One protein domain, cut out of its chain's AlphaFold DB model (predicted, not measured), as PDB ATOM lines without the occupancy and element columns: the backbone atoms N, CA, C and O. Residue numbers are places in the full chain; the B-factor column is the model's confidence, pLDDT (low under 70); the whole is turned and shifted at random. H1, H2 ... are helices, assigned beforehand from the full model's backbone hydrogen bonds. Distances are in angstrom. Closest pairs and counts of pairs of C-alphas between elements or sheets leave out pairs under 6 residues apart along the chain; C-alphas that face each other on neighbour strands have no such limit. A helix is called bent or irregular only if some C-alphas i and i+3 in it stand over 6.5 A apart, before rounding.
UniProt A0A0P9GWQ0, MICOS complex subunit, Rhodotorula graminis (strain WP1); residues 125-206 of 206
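This is residues 125 to 206 of the 206 residues of the protein "MICOS complex subunit" of Rhodotorula graminis (strain WP1) (UniProt A0A0P9GWQ0). A long helix, H4, sticks out with residues 183 to 206 as a free arm from a small body, which is a helical hairpin of H1 and H2, side by side, with the short helix H3 turning off at the end of H2. The arm makes the length of the whole, and H4 has no contact with another helix. The printed part has 82 residues with four named helices, in the order H1, H2, H3, H4, and no named strand; the class is all helix. The whole is extended, with a radius of gyration of the C-alphas of 20.1 A and spans of 69 by 30 by 19 A.

H4, the longest helix by residues, holds residues 183 to 205 and measures 31.3 A from C-alpha 183 at (168.565, 171.198, 172.600) to C-alpha 205 at (169.812, 158.021, 200.966). It has a kink of 34 degrees near residue 190, and it is irregular, with C-alphas 185 and 188 7.6 A apart. H3 holds residues 168 to 178, 15.1 A long; it is neither bent nor irregular, but only just: C-alphas 173 and 176 are 6.3 A apart. H2 holds residues 148 to 166, 27.4 A long, with a kink of 25 degrees near residue 155; it is only just irregular, with C-alphas 152 and 155 6.7 A apart. H1 holds residues 126 to 146, 31.8 A long, from C-alpha 126 at (155.041, 160.920, 152.477); it is irregular, with C-alphas 143 and 146 7.5 A apart.

H4 is apart from H1, H2 and H3. H3 and H2 touch only at the corner by their link, and only just, with 3 pairs of C-alphas within 8 A; H2 does so with residues 163 to 164 alone. Their closest C-alphas, those of Ala 164 and Trp 171, are 5.5 A apart, and the two run opposite ways at a steep tilt of 51 degrees. H2 and H1 touch as a hairpin, opposite ways at a shallow tilt of 22 degrees. Their closest C-alphas, those of Gly 144 and Arg 151, are 4.2 A apart. H1 and H3 are apart. The O i to N i+4 pairs within hydrogen-bond range are 15 of 17 in H1, 13 of 15 in H2, 4 of 7 in H3 and 17 of 19 in H4.

The two C-alphas farthest apart are those of Asn 146 and Ala 206, 69.6 A. Without the stretch that stands free, the body has 58 residues and spans 34 by 28 by 12 A. The printed part has no cut, and it ends at residue 206, the chain's last. The links H1 to H2, H2 to H3 and H3 to H4 are tight. The mean pLDDT of the printed part is 85.1; residues 127, 182 and 206 are under 70.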
ATOM      1  N   GLN A 125     154.024 159.752 156.775       74.00
ATOM      2  CA  GLN A 125     153.202 159.570 155.572       74.00
ATOM      3  C   GLN A 125     153.645 160.558 154.481       74.00
ATOM      4  O   GLN A 125     153.278 161.733 154.493       74.00
ATOM      5  N   LEU A 126     154.454 160.082 153.531       70.81
ATOM      6  CA  LEU A 126     155.041 160.920 152.477       70.81
ATOM      7  C   LEU A 126     154.016 161.440 151.470       70.81
ATOM      8  O   LEU A 126     154.054 162.609 151.094       70.81
ATOM      9  N   ASN A 127     153.055 160.605 151.100       68.25
ATOM     10  CA  ASN A 127     151.819 161.041 150.461       68.25
ATOM     11  C   ASN A 127     150.823 161.259 151.599       68.25
ATOM     12  O   ASN A 127     150.461 160.250 152.203       68.25
ATOM     13  N   PRO A 128     150.399 162.480 151.984       80.19
ATOM     14  CA  PRO A 128     150.323 163.746 151.235       80.19
ATOM     15  C   PRO A 128     151.328 164.847 151.648       80.19
ATOM     16  O   PRO A 128     151.353 165.917 151.040       80.19
ATOM     17  N   ASN A 129     152.146 164.634 152.680       84.25
ATOM     18  CA  ASN A 129     152.948 165.703 153.290       84.25
ATOM     19  C   ASN A 129     154.029 166.273 152.361       84.25
ATOM     20  O   ASN A 129     154.241 167.486 152.335       84.25
ATOM     21  N   ALA A 130     154.664 165.430 151.541       84.75
ATOM     22  CA  ALA A 130     155.630 165.883 150.540       84.75
ATOM     23  C   ALA A 130     154.977 166.801 149.494       84.75
ATOM     24  O   ALA A 130     155.586 167.771 149.041       84.75
ATOM     25  N   PHE A 131     153.710 166.541 149.157       88.25
ATOM     26  CA  PHE A 131     152.950 167.388 148.244       88.25
ATOM     27  C   PHE A 131     152.697 168.774 148.852       88.25
ATOM     28  O   PHE A 131     152.895 169.781 148.174       88.25
ATOM     29  N   TYR A 132     152.355 168.859 150.142       90.19
ATOM     30  CA  TYR A 132     152.191 170.149 150.822       90.19
ATOM     31  C   TYR A 132     153.489 170.959 150.885       90.19
ATOM     32  O   TYR A 132     153.463 172.166 150.647       90.19
ATOM     33  N   VAL A 133     154.629 170.308 151.131       90.50
ATOM     34  CA  VAL A 133     155.955 170.952 151.092       90.50
ATOM     35  C   VAL A 133     156.261 171.505 149.698       90.50
ATOM     36  O   VAL A 133     156.701 172.653 149.562       90.50
ATOM     37  N   ALA A 134     155.978 170.729 148.649       90.69
ATOM     38  CA  ALA A 134     156.172 171.161 147.267       90.69
ATOM     39  C   ALA A 134     155.286 172.369 146.916       90.69
ATOM     40  O   ALA A 134     155.783 173.365 146.384       90.69
ATOM     41  N   VAL A 135     153.996 172.326 147.274       94.06
ATOM     42  CA  VAL A 135     153.050 173.432 147.053       94.06
ATOM     43  C   VAL A 135     153.461 174.679 147.839       94.06
ATOM     44  O   VAL A 135     153.452 175.776 147.284       94.06
ATOM     45  N   ALA A 136     153.879 174.534 149.097       93.38
ATOM     46  CA  ALA A 136     154.354 175.644 149.919       93.38
ATOM     47  C   ALA A 136     155.611 176.302 149.321       93.38
ATOM     48  O   ALA A 136     155.691 177.525 149.221       93.38
ATOM     49  N   THR A 137     156.570 175.500 148.856       93.06
ATOM     50  CA  THR A 137     157.788 175.988 148.187       93.06
ATOM     51  C   THR A 137     157.454 176.744 146.899       93.06
ATOM     52  O   THR A 137     157.982 177.832 146.648       93.06
ATOM     53  N   LEU A 138     156.532 176.202 146.096       92.38
ATOM     54  CA  LEU A 138     156.053 176.842 144.873       92.38
ATOM     55  C   LEU A 138     155.335 178.165 145.178       92.38
ATOM     56  O   LEU A 138     155.588 179.169 144.511       92.38
ATOM     57  N   ALA A 139     154.507 178.198 146.224       93.38
ATOM     58  CA  ALA A 139     153.861 179.416 146.697       93.38
ATOM     59  C   ALA A 139     154.898 180.470 147.122       93.38
ATOM     60  O   ALA A 139     154.787 181.627 146.717       93.38
ATOM     61  N   GLY A 140     155.961 180.074 147.831       89.19
ATOM     62  CA  GLY A 140     157.085 180.954 148.165       89.19
ATOM     63  C   GLY A 140     157.761 181.567 146.930       89.19
ATOM     64  O   GLY A 140     158.072 182.759 146.920       89.19
ATOM     65  N   SER A 141     157.918 180.795 145.850       91.56
ATOM     66  CA  SER A 141     158.457 181.281 144.567       91.56
ATOM     67  C   SER A 141     157.565 182.333 143.908       91.56
ATOM     68  O   SER A 141     158.051 183.368 143.442       91.56
ATOM     69  N   ILE A 142     156.247 182.112 143.922       90.38
ATOM     70  CA  ILE A 142     155.270 183.059 143.371       90.38
ATOM     71  C   ILE A 142     155.249 184.348 144.203       90.38
ATOM     72  O   ILE A 142     155.287 185.442 143.638       90.38
ATOM     73  N   VAL A 143     155.254 184.239 145.534       90.44
ATOM     74  CA  VAL A 143     155.259 185.395 146.449       90.44
ATOM     75  C   VAL A 143     156.553 186.209 146.310       90.44
ATOM     76  O   VAL A 143     156.519 187.439 146.307       90.44
ATOM     77  N   GLY A 144     157.697 185.550 146.108       85.69
ATOM     78  CA  GLY A 144     158.997 186.200 145.913       85.69
ATOM     79  C   GLY A 144     159.182 186.888 144.553       85.69
ATOM     80  O   GLY A 144     160.204 187.542 144.340       85.69
ATOM     81  N   ARG A 145     158.214 186.785 143.627       83.81
ATOM     82  CA  ARG A 145     158.349 187.204 142.218       83.81
ATOM     83  C   ARG A 145     158.806 188.653 142.025       83.81
ATOM     84  O   ARG A 145     159.520 188.930 141.065       83.81
ATOM     85  N   ASN A 146     158.411 189.572 142.906       84.50
ATOM     86  CA  ASN A 146     158.630 191.010 142.709       84.50
ATOM     87  C   ASN A 146     160.056 191.491 143.057       84.50
ATOM     88  O   ASN A 146     160.448 192.599 142.704       84.50
ATOM     89  N   ARG A 147     160.861 190.694 143.769       88.00
ATOM     90  CA  ARG A 147     162.182 191.120 144.261       88.00
ATOM     91  C   ARG A 147     163.172 189.977 144.094       88.00
ATOM     92  O   ARG A 147     162.982 188.933 144.692       88.00
ATOM     93  N   ILE A 148     164.260 190.183 143.350       86.19
ATOM     94  CA  ILE A 148     165.272 189.141 143.070       86.19
ATOM     95  C   ILE A 148     165.829 188.493 144.345       86.19
ATOM     96  O   ILE A 148     165.954 187.273 144.398       86.19
ATOM     97  N   LEU A 149     166.085 189.284 145.394       86.56
ATOM     98  CA  LEU A 149     166.538 188.754 146.685       86.56
ATOM     99  C   LEU A 149     165.498 187.821 147.319       86.56
ATOM    100  O   LEU A 149     165.847 186.743 147.782       86.56
ATOM    101  N   LEU A 150     164.222 188.212 147.281       86.69
ATOM    102  CA  LEU A 150     163.112 187.404 147.790       86.69
ATOM    103  C   LEU A 150     162.832 186.201 146.883       86.69
ATOM    104  O   LEU A 150     162.496 185.137 147.375       86.69
ATOM    105  N   ARG A 151     163.037 186.317 145.570       85.19
ATOM    106  CA  ARG A 151     162.889 185.219 144.609       85.19
ATOM    107  C   ARG A 151     163.892 184.096 144.857       85.19
ATOM    108  O   ARG A 151     163.548 182.938 144.654       85.19
ATOM    109  N   LEU A 152     165.115 184.432 145.276       88.44
ATOM    110  CA  LEU A 152     166.126 183.432 145.614       88.44
ATOM    111  C   LEU A 152     165.960 182.885 147.035       88.44
ATOM    112  O   LEU A 152     166.236 181.709 147.255       88.44
ATOM    113  N   SER A 153     165.527 183.711 147.993       91.81
ATOM    114  CA  SER A 153     165.491 183.317 149.406       91.81
ATOM    115  C   SER A 153     164.159 182.724 149.871       91.81
ATOM    116  O   SER A 153     164.179 181.830 150.714       91.81
ATOM    117  N   LEU A 154     163.005 183.151 149.336       92.06
ATOM    118  CA  LEU A 154     161.703 182.642 149.793       92.06
ATOM    119  C   LEU A 154     161.509 181.150 149.540       92.06
ATOM    120  O   LEU A 154     161.067 180.483 150.472       92.06
ATOM    121  N   PRO A 155     161.786 180.608 148.339       91.06
ATOM    122  CA  PRO A 155     161.587 179.186 148.088       91.06
ATOM    123  C   PRO A 155     162.330 178.287 149.090       91.06
ATOM    124  O   PRO A 155     161.667 177.449 149.698       91.06
ATOM    125  N   PRO A 156     163.643 178.465 149.363       90.50
ATOM    126  CA  PRO A 156     164.320 177.637 150.360       90.50
ATOM    127  C   PRO A 156     163.807 177.880 151.787       90.50
ATOM    128  O   PRO A 156     163.712 176.930 152.557       90.50
ATOM    129  N   LEU A 157     163.409 179.108 152.142       91.25
ATOM    130  CA  LEU A 157     162.782 179.401 153.440       91.25
ATOM    131  C   LEU A 157     161.455 178.653 153.623       91.25
ATOM    132  O   LEU A 157     161.240 178.016 154.653       91.25
ATOM    133  N   PHE A 158     160.581 178.694 152.617       91.94
ATOM    134  CA  PHE A 158     159.307 177.976 152.624       91.94
ATOM    135  C   PHE A 158     159.506 176.462 152.609       91.94
ATOM    136  O   PHE A 158     158.760 175.749 153.278       91.94
ATOM    137  N   LEU A 159     160.523 175.966 151.906       90.69
ATOM    138  CA  LEU A 159     160.877 174.551 151.900       90.69
ATOM    139  C   LEU A 159     161.304 174.081 153.294       90.69
ATOM    140  O   LEU A 159     160.764 173.100 153.797       90.69
ATOM    141  N   LEU A 160     162.215 174.802 153.952       90.50
ATOM    142  CA  LEU A 160     162.668 174.456 155.303       90.50
ATOM    143  C   LEU A 160     161.525 174.557 156.323       90.50
ATOM    144  O   LEU A 160     161.320 173.633 157.108       90.50
ATOM    145  N   GLY A 161     160.738 175.635 156.269       90.88
ATOM    146  CA  GLY A 161     159.607 175.843 157.176       90.88
ATOM    147  C   GLY A 161     158.508 174.789 157.018       90.88
ATOM    148  O   GLY A 161     158.031 174.236 158.007       90.88
ATOM    149  N   SER A 162     158.135 174.460 155.780       89.81
ATOM    150  CA  SER A 162     157.130 173.423 155.515       89.81
ATOM    151  C   SER A 162     157.639 172.021 155.850       89.81
ATOM    152  O   SER A 162     156.871 171.222 156.378       89.81
ATOM    153  N   THR A 163     158.925 171.729 155.632       87.06
ATOM    154  CA  THR A 163     159.528 170.447 156.034       87.06
ATOM    155  C   THR A 163     159.495 170.276 157.552       87.06
ATOM    156  O   THR A 163     159.093 169.221 158.033       87.06
ATOM    157  N   ALA A 164     159.842 171.321 158.310       87.88
ATOM    158  CA  ALA A 164     159.778 171.297 159.771       87.88
ATOM    159  C   ALA A 164     158.346 171.099 160.302       87.88
ATOM    160  O   ALA A 164     158.158 170.474 161.344       87.88
ATOM    161  N   TYR A 165     157.339 171.619 159.591       87.81
ATOM    162  CA  TYR A 165     155.935 171.514 159.986       87.81
ATOM    163  C   TYR A 165     155.299 170.167 159.607       87.81
ATOM    164  O   TYR A 165     154.661 169.529 160.440       87.81
ATOM    165  N   PHE A 166     155.469 169.722 158.359       85.69
ATOM    166  CA  PHE A 166     154.785 168.538 157.828       85.69
ATOM    167  C   PHE A 166     155.571 167.229 158.001       85.69
ATOM    168  O   PHE A 166     154.971 166.157 157.936       85.69
ATOM    169  N   LEU A 167     156.894 167.282 158.196       84.19
ATOM    170  CA  LEU A 167     157.743 166.099 158.385       84.19
ATOM    171  C   LEU A 167     158.630 166.243 159.636       84.19
ATOM    172  O   LEU A 167     159.859 166.315 159.527       84.19
ATOM    173  N   PRO A 168     158.038 166.269 160.843       81.50
ATOM    174  CA  PRO A 168     158.787 166.490 162.078       81.50
ATOM    175  C   PRO A 168     159.841 165.400 162.342       81.50
ATOM    176  O   PRO A 168     160.956 165.719 162.747       81.50
ATOM    177  N   ASN A 169     159.546 164.129 162.040       80.75
ATOM    178  CA  ASN A 169     160.494 163.029 162.269       80.75
ATOM    179  C   ASN A 169     161.675 163.059 161.290       80.75
ATOM    180  O   ASN A 169     162.790 162.662 161.633       80.75
ATOM    181  N   SER A 170     161.437 163.515 160.059       80.81
ATOM    182  CA  SER A 170     162.499 163.698 159.067       80.81
ATOM    183  C   SER A 170     163.340 164.943 159.389       80.81
ATOM    184  O   SER A 170     164.563 164.918 159.254       80.81
ATOM    185  N   TRP A 171     162.709 166.006 159.897       81.94
ATOM    186  CA  TRP A 171     163.374 167.237 160.331       81.94
ATOM    187  C   TRP A 171     164.392 166.997 161.452       81.94
ATOM    188  O   TRP A 171     165.523 167.469 161.345       81.94
ATOM    189  N   ASP A 172     164.060 166.176 162.453       80.88
ATOM    190  CA  ASP A 172     164.974 165.832 163.556       80.88
ATOM    191  C   ASP A 172     166.264 165.120 163.082       80.88
ATOM    192  O   ASP A 172     167.286 165.149 163.769       80.88
ATOM    193  N   LYS A 173     166.270 164.518 161.882       81.31
ATOM    194  CA  LYS A 173     167.481 163.954 161.253       81.31
ATOM    195  C   LYS A 173     168.253 164.968 160.401       81.31
ATOM    196  O   LYS A 173     169.459 164.809 160.208       81.31
ATOM    197  N   ILE A 174     167.572 165.987 159.873       81.25
ATOM    198  CA  ILE A 174     168.152 167.044 159.028       81.25
ATOM    199  C   ILE A 174     168.867 168.088 159.888       81.25
ATOM    200  O   ILE A 174     169.997 168.462 159.586       81.25
ATOM    201  N   VAL A 175     168.229 168.531 160.970       83.25
ATOM    202  CA  VAL A 175     168.725 169.561 161.895       83.25
ATOM    203  C   VAL A 175     170.169 169.328 162.364       83.25
ATOM    204  O   VAL A 175     170.999 170.218 162.151       83.25
ATOM    205  N   PRO A 176     170.541 168.144 162.893       81.19
ATOM    206  CA  PRO A 176     171.917 167.895 163.317       81.19
ATOM    207  C   PRO A 176     172.919 167.925 162.152       81.19
ATOM    208  O   PRO A 176     174.072 168.301 162.352       81.19
ATOM    209  N   ARG A 177     172.503 167.592 160.921       78.69
ATOM    210  CA  ARG A 177     173.364 167.686 159.724       78.69
ATOM    211  C   ARG A 177     173.580 169.128 159.259       78.69
ATOM    212  O   ARG A 177     174.580 169.404 158.606       78.69
ATOM    213  N   LEU A 178     172.672 170.038 159.611       78.69
ATOM    214  CA  LEU A 178     172.803 171.479 159.373       78.69
ATOM    215  C   LEU A 178     173.618 172.191 160.469       78.69
ATOM    216  O   LEU A 178     173.798 173.405 160.397       78.69
ATOM    217  N   GLY A 179     174.106 171.465 161.484       79.31
ATOM    218  CA  GLY A 179     174.818 172.047 162.628       79.31
ATOM    219  C   GLY A 179     173.910 172.825 163.585       79.31
ATOM    220  O   GLY A 179     174.398 173.544 164.455       79.31
ATOM    221  N   LEU A 180     172.594 172.689 163.431       78.00
ATOM    222  CA  LEU A 180     171.601 173.273 164.320       78.00
ATOM    223  C   LEU A 180     171.387 172.304 165.494       78.00
ATOM    224  O   LEU A 180     171.177 171.108 165.291       78.00
ATOM    225  N   SER A 181     171.474 172.796 166.732       72.75
ATOM    226  CA  SER A 181     171.208 171.990 167.924       72.75
ATOM    227  C   SER A 181     169.733 172.082 168.323       72.75
ATOM    228  O   SER A 181     169.194 173.154 168.592       72.75
ATOM    229  N   ASP A 182     169.073 170.929 168.416       69.94
ATOM    230  CA  ASP A 182     167.677 170.807 168.866       69.94
ATOM    231  C   ASP A 182     167.536 170.780 170.400       69.94
ATOM    232  O   ASP A 182     166.514 170.359 170.946       69.94
ATOM    233  N   ASP A 183     168.552 171.245 171.133       72.62
ATOM    234  CA  ASP A 183     168.565 171.198 172.600       72.62
ATOM    235  C   ASP A 183     167.370 171.933 173.226       72.62
ATOM    236  O   ASP A 183     166.874 171.524 174.280       72.62
ATOM    237  N   TRP A 184     166.848 172.964 172.553       74.88
ATOM    238  CA  TRP A 184     165.676 173.712 173.006       74.88
ATOM    239  C   TRP A 184     164.402 172.851 173.060       74.88
ATOM    240  O   TRP A 184     163.606 173.008 173.987       74.88
ATOM    241  N   LYS A 185     164.224 171.896 172.133       73.50
ATOM    242  CA  LYS A 185     163.031 171.028 172.078       73.50
ATOM    243  C   LYS A 185     162.935 170.116 173.301       73.50
ATOM    244  O   LYS A 185     161.845 169.846 173.802       73.50
ATOM    245  N   TYR A 186     164.079 169.662 173.814       77.62
ATOM    246  CA  TYR A 186     164.151 168.705 174.923       77.62
ATOM    247  C   TYR A 186     164.467 169.346 176.277       77.62
ATOM    248  O   TYR A 186     164.565 168.629 177.275       77.62
ATOM    249  N   ALA A 187     164.603 170.672 176.353       80.81
ATOM    250  CA  ALA A 187     165.002 171.366 177.578       80.81
ATOM    251  C   ALA A 187     164.061 171.053 178.759       80.81
ATOM    252  O   ALA A 187     164.512 170.675 179.843       80.81
ATOM    253  N   ASN A 188     162.748 171.091 178.515       83.19
ATOM    254  CA  ASN A 188     161.721 170.805 179.522       83.19
ATOM    255  C   ASN A 188     161.680 169.324 179.925       83.19
ATOM    256  O   ASN A 188     161.474 168.994 181.094       83.19
ATOM    257  N   ALA A 189     161.896 168.415 178.971       83.50
ATOM    258  CA  ALA A 189     161.946 166.981 179.247       83.50
ATOM    259  C   ALA A 189     163.182 166.624 180.090       83.50
ATOM    260  O   ALA A 189     163.072 165.891 181.071       83.50
ATOM    261  N   ARG A 190     164.347 167.207 179.772       82.94
ATOM    262  CA  ARG A 190     165.587 167.027 180.545       82.94
ATOM    263  C   ARG A 190     165.495 167.625 181.946       82.94
ATOM    264  O   ARG A 190     166.100 167.074 182.863       82.94
ATOM    265  N   ALA A 191     164.768 168.731 182.126       87.25
ATOM    266  CA  ALA A 191     164.489 169.287 183.452       87.25
ATOM    267  C   ALA A 191     163.699 168.284 184.310       87.25
ATOM    268  O   ALA A 191     164.175 167.886 185.367       87.25
ATOM    269  N   LYS A 192     162.588 167.744 183.786       87.50
ATOM    270  CA  LYS A 192     161.776 166.733 184.491       87.50
ATOM    271  C   LYS A 192     162.549 165.457 184.836       87.50
ATOM    272  O   LYS A 192     162.365 164.905 185.915       87.50
ATOM    273  N   VAL A 193     163.409 164.977 183.934       89.44
ATOM    274  CA  VAL A 193     164.249 163.791 184.190       89.44
ATOM    275  C   VAL A 193     165.290 164.071 185.276       89.44
ATOM    276  O   VAL A 193     165.527 163.205 186.115       89.44
ATOM    277  N   ARG A 194     165.881 165.275 185.304       89.56
ATOM    278  CA  ARG A 194     166.781 165.699 186.391       89.56
ATOM    279  C   ARG A 194     166.065 165.723 187.735       89.56
ATOM    280  O   ARG A 194     166.569 165.132 188.683       89.56
ATOM    281  N   ASP A 195     164.884 166.330 187.793       90.94
ATOM    282  CA  ASP A 195     164.094 166.416 189.026       90.94
ATOM    283  C   ASP A 195     163.692 165.023 189.530       90.94
ATOM    284  O   ASP A 195     163.800 164.716 190.717       90.94
ATOM    285  N   ALA A 196     163.283 164.138 188.615       90.62
ATOM    286  CA  ALA A 196     162.978 162.749 188.940       90.62
ATOM    287  C   ALA A 196     164.211 161.995 189.461       90.62
ATOM    288  O   ALA A 196     164.095 161.223 190.412       90.62
ATOM    289  N   LYS A 197     165.388 162.239 188.876       91.31
ATOM    290  CA  LYS A 197     166.647 161.629 189.311       91.31
ATOM    291  C   LYS A 197     167.024 162.068 190.727       91.31
ATOM    292  O   LYS A 197     167.299 161.205 191.555       91.31
ATOM    293  N   HIS A 198     166.953 163.366 191.026       91.75
ATOM    294  CA  HIS A 198     167.214 163.882 192.373       91.75
ATOM    295  C   HIS A 198     166.255 163.284 193.408       91.75
ATOM    296  O   HIS A 198     166.690 162.790 194.441       91.75
ATOM    297  N   LYS A 199     164.962 163.179 193.079       88.50
ATOM    298  CA  LYS A 199     163.964 162.563 193.966       88.50
ATOM    299  C   LYS A 199     164.227 161.080 194.258       88.50
ATOM    300  O   LYS A 199     163.838 160.587 195.315       88.50
ATOM    301  N   VAL A 200     164.834 160.351 193.321       90.94
ATOM    302  CA  VAL A 200     165.235 158.951 193.528       90.94
ATOM    303  C   VAL A 200     166.500 158.876 194.381       90.94
ATOM    304  O   VAL A 200     166.540 158.078 195.310       90.94
ATOM    305  N   GLU A 201     167.497 159.722 194.118       91.00
ATOM    306  CA  GLU A 201     168.731 159.784 194.914       91.00
ATOM    307  C   GLU A 201     168.454 160.158 196.380       91.00
ATOM    308  O   GLU A 201     169.044 159.560 197.280       91.00
ATOM    309  N   ASP A 202     167.504 161.062 196.628       88.44
ATOM    310  CA  ASP A 202     167.075 161.443 197.978       88.44
ATOM    311  C   ASP A 202     166.352 160.297 198.701       88.44
ATOM    312  O   ASP A 202     166.559 160.086 199.893       88.44
ATOM    313  N   LYS A 203     165.545 159.506 197.980       82.88
ATOM    314  CA  LYS A 203     164.870 158.321 198.537       82.88
ATOM    315  C   LYS A 203     165.803 157.148 198.817       82.88
ATOM    316  O   LYS A 203     165.462 156.312 199.636       82.88
ATOM    317  N   VAL A 204     166.918 157.039 198.097       87.81
ATOM    318  CA  VAL A 204     167.909 155.967 198.301       87.81
ATOM    319  C   VAL A 204     168.839 156.284 199.479       87.81
ATOM    320  O   VAL A 204     169.430 155.374 200.052       87.81
ATOM    321  N   LYS A 205     168.984 157.565 199.838       79.25
ATOM    322  CA  LYS A 205     169.812 158.021 200.966       79.25
ATOM    323  C   LYS A 205     169.064 158.144 202.299       79.25
ATOM    324  O   LYS A 205     169.734 158.291 203.319       79.25
ATOM    325  N   ALA A 206     167.731 158.135 202.281       66.75
ATOM    326  CA  ALA A 206     166.864 158.158 203.461       66.75
ATOM    327  C   ALA A 206     166.500 156.736 203.902       66.75
ATOM    328  O   ALA A 206     166.413 156.521 205.130       66.75
TER     329      ALA A 206